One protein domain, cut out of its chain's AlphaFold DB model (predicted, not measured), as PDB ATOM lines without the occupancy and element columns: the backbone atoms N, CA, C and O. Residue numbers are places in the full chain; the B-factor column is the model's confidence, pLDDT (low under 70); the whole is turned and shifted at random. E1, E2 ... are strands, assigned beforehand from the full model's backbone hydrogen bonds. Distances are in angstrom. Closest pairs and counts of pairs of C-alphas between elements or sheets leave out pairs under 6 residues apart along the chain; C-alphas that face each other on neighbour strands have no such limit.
ATOM      1  N   ALA A  63     156.443 181.148 141.333       92.31
ATOM      2  CA  ALA A  63     155.300 180.262 141.145       92.31
ATOM      3  C   ALA A  63     155.741 178.809 141.373       92.31
ATOM      4  O   ALA A  63     156.752 178.362 140.825       92.31
ATOM      5  N   ALA A  64     155.002 178.075 142.194       89.75
ATOM      6  CA  ALA A  64     155.296 176.691 142.524       89.75
ATOM      7  C   ALA A  64     154.010 175.866 142.620       89.75
ATOM      8  O   ALA A  64     152.969 176.333 143.089       89.75
ATOM      9  N   LEU A  65     154.110 174.609 142.188       89.56
ATOM     10  CA  LEU A  65     153.039 173.630 142.287       89.56
ATOM     11  C   LEU A  65     153.223 172.795 143.559       89.56
ATOM     12  O   LEU A  65     154.231 172.110 143.737       89.56
ATOM     13  N   PHE A  66     152.232 172.847 144.443       83.94
ATOM     14  CA  PHE A  66     152.178 172.098 145.692       83.94
ATOM     15  C   PHE A  66     151.072 171.040 145.619       83.94
ATOM     16  O   PHE A  66     149.930 171.293 146.007       83.94
ATOM     17  N   GLY A  67     151.403 169.841 145.131       83.94
ATOM     18  CA  GLY A  67     150.393 168.817 144.838       83.94
ATOM     19  C   GLY A  67     149.448 169.322 143.748       83.94
ATOM     20  O   GLY A  67     149.912 169.678 142.671       83.94
ATOM     21  N   ASP A  68     148.159 169.442 144.059       83.25
ATOM     22  CA  ASP A  68     147.140 169.968 143.134       83.25
ATOM     23  C   ASP A  68     146.954 171.496 143.233       83.25
ATOM     24  O   ASP A  68     146.079 172.075 142.591       83.25
ATOM     25  N   VAL A  69     147.745 172.171 144.075       85.12
ATOM     26  CA  VAL A  69     147.607 173.603 144.363       85.12
ATOM     27  C   VAL A  69     148.731 174.375 143.685       85.12
ATOM     28  O   VAL A  69     149.882 174.303 144.109       85.12
ATOM     29  N   ASN A  70     148.406 175.157 142.660       89.50
ATOM     30  CA  ASN A  70     149.349 176.106 142.070       89.50
ATOM     31  C   ASN A  70     149.317 177.421 142.856       89.50
ATOM     32  O   ASN A  70     148.235 177.931 143.153       89.50
ATOM     33  N   GLY A  71     150.472 177.985 143.198       91.69
ATOM     34  CA  GLY A  71     150.509 179.273 143.876       91.69
ATOM     35  C   GLY A  71     151.844 179.998 143.827       91.69
ATOM     36  O   GLY A  71     152.879 179.435 143.484       91.69
ATOM     37  N   ILE A  72     151.806 181.275 144.189       94.38
ATOM     38  CA  ILE A  72     152.965 182.168 144.256       94.38
ATOM     39  C   ILE A  72     153.436 182.250 145.706       94.38
ATOM     40  O   ILE A  72     152.628 182.504 146.602       94.38
ATOM     41  N   ILE A  73     154.734 182.066 145.952       95.62
ATOM     42  CA  ILE A  73     155.308 182.216 147.294       95.62
ATOM     43  C   ILE A  73     155.253 183.684 147.723       95.62
ATOM     44  O   ILE A  73     155.869 184.542 147.103       95.62
ATOM     45  N   LEU A  74     154.582 183.972 148.833       94.81
ATOM     46  CA  LEU A  74     154.534 185.310 149.429       94.81
ATOM     47  C   LEU A  74     155.544 185.458 150.566       94.81
ATOM     48  O   LEU A  74     156.160 186.507 150.740       94.81
ATOM     49  N   ARG A  75     155.713 184.399 151.362       94.12
ATOM     50  CA  ARG A  75     156.588 184.401 152.535       94.12
ATOM     51  C   ARG A  75     157.207 183.031 152.752       94.12
ATOM     52  O   ARG A  75     156.608 182.005 152.443       94.12
ATOM     53  N   ARG A  76     158.394 183.036 153.358       93.62
ATOM     54  CA  ARG A  76     159.103 181.851 153.843       93.62
ATOM     55  C   ARG A  76     159.428 181.981 155.330       93.62
ATOM     56  O   ARG A  76     159.779 183.062 155.804       93.62
ATOM     57  N   ALA A  77     159.308 180.889 156.071       91.56
ATOM     58  CA  ALA A  77     159.673 180.794 157.480       91.56
ATOM     59  C   ALA A  77     160.187 179.387 157.797       91.56
ATOM     60  O   ALA A  77     159.844 178.423 157.122       91.56
ATOM     61  N   SER A  78     161.067 179.260 158.788       89.31
ATOM     62  CA  SER A  78     161.564 177.963 159.241       89.31
ATOM     63  C   SER A  78     161.034 177.688 160.638       89.31
ATOM     64  O   SER A  78     161.014 178.559 161.508       89.31
ATOM     65  N   SER A  79     160.557 176.467 160.857       85.69
ATOM     66  CA  SER A  79     160.176 176.036 162.202       85.69
ATOM     67  C   SER A  79     161.419 175.755 163.050       85.69
ATOM     68  O   SER A  79     162.493 175.461 162.526       85.69
ATOM     69  N   ALA A  80     161.255 175.710 164.375       81.38
ATOM     70  CA  ALA A  80     162.315 175.278 165.293       81.38
ATOM     71  C   ALA A  80     162.827 173.845 165.017       81.38
ATOM     72  O   ALA A  80     163.909 173.481 165.467       81.38
ATOM     73  N   ARG A  81     162.062 173.035 164.270       83.00
ATOM     74  CA  ARG A  81     162.434 171.680 163.832       83.00
ATOM     75  C   ARG A  81     163.089 171.646 162.443       83.00
ATOM     76  O   ARG A  81     163.274 170.565 161.899       83.00
ATOM     77  N   GLY A  82     163.380 172.800 161.843       83.31
ATOM     78  CA  GLY A  82     164.007 172.900 160.520       83.31
ATOM     79  C   GLY A  82     163.062 172.693 159.331       83.31
ATOM     80  O   GLY A  82     163.523 172.715 158.197       83.31
ATOM     81  N   ARG A  83     161.751 172.523 159.560       87.06
ATOM     82  CA  ARG A  83     160.755 172.455 158.470       87.06
ATOM     83  C   ARG A  83     160.603 173.793 157.767       87.06
ATOM     84  O   ARG A  83     160.648 174.829 158.442       87.06
ATOM     85  N   GLN A  84     160.362 173.750 156.462       91.56
ATOM     86  CA  GLN A  84     160.183 174.934 155.630       91.56
ATOM     87  C   GLN A  84     158.695 175.253 155.531       91.56
ATOM     88  O   GLN A  84     157.889 174.406 155.164       91.56
ATOM     89  N   ILE A  85     158.330 176.468 155.907       93.12
ATOM     90  CA  ILE A  85     156.960 176.964 155.916       93.12
ATOM     91  C   ILE A  85     156.862 178.032 154.835       93.12
ATOM     92  O   ILE A  85     157.664 178.967 154.819       93.12
ATOM     93  N   TYR A  86     155.874 177.899 153.961       93.94
ATOM     94  CA  TYR A  86     155.614 178.823 152.868       93.94
ATOM     95  C   TYR A  86     154.193 179.349 152.972       93.94
ATOM     96  O   TYR A  86     153.256 178.554 152.998       93.94
ATOM     97  N   ASP A  87     154.028 180.666 152.980       94.38
ATOM     98  CA  ASP A  87     152.720 181.260 152.722       94.38
ATOM     99  C   ASP A  87     152.615 181.523 151.226       94.38
ATOM    100  O   ASP A  87     153.506 182.139 150.636       94.38
ATOM    101  N   ILE A  88     151.540 181.033 150.621       93.69
ATOM    102  CA  ILE A  88     151.312 181.079 149.183       93.69
ATOM    103  C   ILE A  88     149.993 181.773 148.861       93.69
ATOM    104  O   ILE A  88     149.003 181.629 149.588       93.69
ATOM    105  N   TRP A  89     149.984 182.487 147.738       93.12
ATOM    106  CA  TRP A  89     148.767 182.883 147.041       93.12
ATOM    107  C   TRP A  89     148.399 181.789 146.044       93.12
ATOM    108  O   TRP A  89     149.167 181.522 145.127       93.12
ATOM    109  N   VAL A  90     147.246 181.154 146.201       91.44
ATOM    110  CA  VAL A  90     146.754 180.115 145.299       91.44
ATOM    111  C   VAL A  90     146.201 180.749 144.024       91.44
ATOM    112  O   VAL A  90     145.340 181.628 144.067       91.44
ATOM    113  N   CYS A  91     146.692 180.280 142.884       86.69
ATOM    114  CA  CYS A  91     146.240 180.674 141.557       86.69
ATOM    115  C   CYS A  91     145.152 179.705 141.063       86.69
ATOM    116  O   CYS A  91     145.301 178.492 141.193       86.69
ATOM    117  N   GLY A  92     144.082 180.228 140.457       80.62
ATOM    118  CA  GLY A  92     142.984 179.432 139.880       80.62
ATOM    119  C   GLY A  92     141.706 179.426 140.723       80.62
ATOM    120  O   GLY A  92     141.539 180.270 141.608       80.62
ATOM    121  N   GLU A  93     140.797 178.483 140.442       70.50
ATOM    122  CA  GLU A  93     139.527 178.301 141.164       70.50
ATOM    123  C   GLU A  93     139.772 177.816 142.596       70.50
ATOM    124  O   GLU A  93     139.634 176.653 142.967       70.50
ATOM    125  N   SER A  94     140.172 178.755 143.439       67.50
ATOM    126  CA  SER A  94     140.276 178.546 144.869       67.50
ATOM    127  C   SER A  94     138.888 178.748 145.453       67.50
ATOM    128  O   SER A  94     138.431 179.885 145.544       67.50
ATOM    129  N   HIS A  95     138.218 177.668 145.864       61.03
ATOM    130  CA  HIS A  95     136.933 177.723 146.575       61.03
ATOM    131  C   HIS A  95     137.070 178.458 147.930       61.03
ATOM    132  O   HIS A  95     137.154 177.849 148.993       61.03
ATOM    133  N   GLY A  96     137.156 179.788 147.890       68.25
ATOM    134  CA  GLY A  96     137.052 180.694 149.035       68.25
ATOM    135  C   GLY A  96     138.329 180.978 149.830       68.25
ATOM    136  O   GLY A  96     138.279 181.815 150.728       68.25
ATOM    137  N   ARG A  97     139.478 180.343 149.544       80.50
ATOM    138  CA  ARG A  97     140.715 180.595 150.313       80.50
ATOM    139  C   ARG A  97     141.961 180.770 149.436       80.50
ATOM    140  O   ARG A  97     142.693 179.798 149.240       80.50
ATOM    141  N   PRO A  98     142.220 181.999 148.949       85.75
ATOM    142  CA  PRO A  98     143.368 182.294 148.093       85.75
ATOM    143  C   PRO A  98     144.696 182.280 148.857       85.75
ATOM    144  O   PRO A  98     145.741 182.171 148.239       85.75
ATOM    145  N   PHE A  99     144.691 182.340 150.190       91.50
ATOM    146  CA  PHE A  99     145.913 182.290 150.995       91.50
ATOM    147  C   PHE A  99     146.043 180.964 151.730       91.50
ATOM    148  O   PHE A  99     145.128 180.547 152.453       91.50
ATOM    149  N   ARG A 100     147.197 180.308 151.590       88.25
ATOM    150  CA  ARG A 100     147.486 179.045 152.278       88.25
ATOM    151  C   ARG A 100     148.892 179.026 152.848       88.25
ATOM    152  O   ARG A 100     149.806 179.586 152.264       88.25
ATOM    153  N   THR A 101     149.051 178.322 153.962       92.44
ATOM    154  CA  THR A 101     150.353 178.018 154.555       92.44
ATOM    155  C   THR A 101     150.665 176.550 154.300       92.44
ATOM    156  O   THR A 101     149.885 175.676 154.685       92.44
ATOM    157  N   MET A 102     151.794 176.282 153.654       88.44
ATOM    158  CA  MET A 102     152.281 174.949 153.304       88.44
ATOM    159  C   MET A 102     153.540 174.633 154.110       88.44
ATOM    160  O   MET A 102     154.370 175.511 154.338       88.44
ATOM    161  N   VAL A 103     153.691 173.380 154.540       90.44
ATOM    162  CA  VAL A 103     154.868 172.915 155.290       90.44
ATOM    163  C   VAL A 103     155.533 171.776 154.527       90.44
ATOM    164  O   VAL A 103     154.862 170.811 154.164       90.44
ATOM    165  N   LEU A 104     156.844 171.898 154.322       83.75
ATOM    166  CA  LEU A 104     157.730 170.931 153.669       83.75
ATOM    167  C   LEU A 104     158.789 170.398 154.640       83.75
ATOM    168  O   LEU A 104     159.257 171.167 155.521       83.75
TER     169      LEU A 104
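What this domain is: This is residues 63 to 104 of the 104 residues of an uncharacterized protein of Rhizobium sullae (UniProt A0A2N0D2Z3). A single strongly twisted sheet of four strands, with E2, E3 and E4 side by side along the length and the short E1 turned crosswise at one end, where E2 bends by 86 degrees at residue 72. The loops between E2 and E3 and between E3 and E4 lie at the two far ends of the long direction. The printed part has 42 residues, with no named helix and four named strands, E1, E2, E3 and E4 along the chain; the sheet has this same order and is antiparallel throughout, and the class is all strand. The whole is only just compact, close to loose, with a radius of gyration of the C-alphas of 10.6 A, and its outline is a rod spanning 33 by 16 by 14 A.

How they stand to each other: E1, residues 63 to 66, and E2, residues 69 to 78, form a hairpin of antiparallel neighbours; the C-alphas of Ala 63 and Ile 72, which face each other, are 4.3 A apart, and N 64 and O 71 are within hydrogen-bond range at 2.8 A. E2 and E3, residues 84 to 90, form the next hairpin, antiparallel with 145 degrees between their directions. The C-alphas of Gly 71 and Val 90 face each other at 4.1 A, and N 85 and O 77 are within hydrogen-bond range at 2.8 A, as are N 72 and O 89 at 2.8 A. E3 and E4, residues 99 to 103, form a third hairpin, antiparallel with 154 degrees between their directions. The C-alphas of Asp 87 and Thr 101 face each other at 4.4 A, and N 88 and O 100 are within hydrogen-bond range at 2.8 A. The four strands make a meander, each strand the antiparallel neighbour of the one before. E1 and E4 are the edge strands and are only just apart, with their closest C-alphas 8.1 A from each other. From edge to edge the strands' lines turn by 117 degrees.

Where its parts are: E1 begins with C-alpha 63 at (155.300, 180.262, 141.145) and is 9.9 A long from first to last C-alpha. E2, the longest strand with 10 residues, measures 20.9 A and ends with C-alpha 78 at (161.564, 177.963, 159.241). E3 measures 17.7 A. E4 measures 13.7 A and ends with C-alpha 103 at (154.868, 172.915, 155.290).

The domain as a whole: The two C-alphas farthest apart are those of Ala 80 and Glu 93, 33.3 A. The printed part has no cut and ends at Leu 104, the chain's last residue. The links from E1 to E2 and from E2 to E3 are tight, and the link from E3 to E4, with 8 residues, is short. The mean pLDDT of the printed part is 86.9, and residues 94 to 96 are under 70.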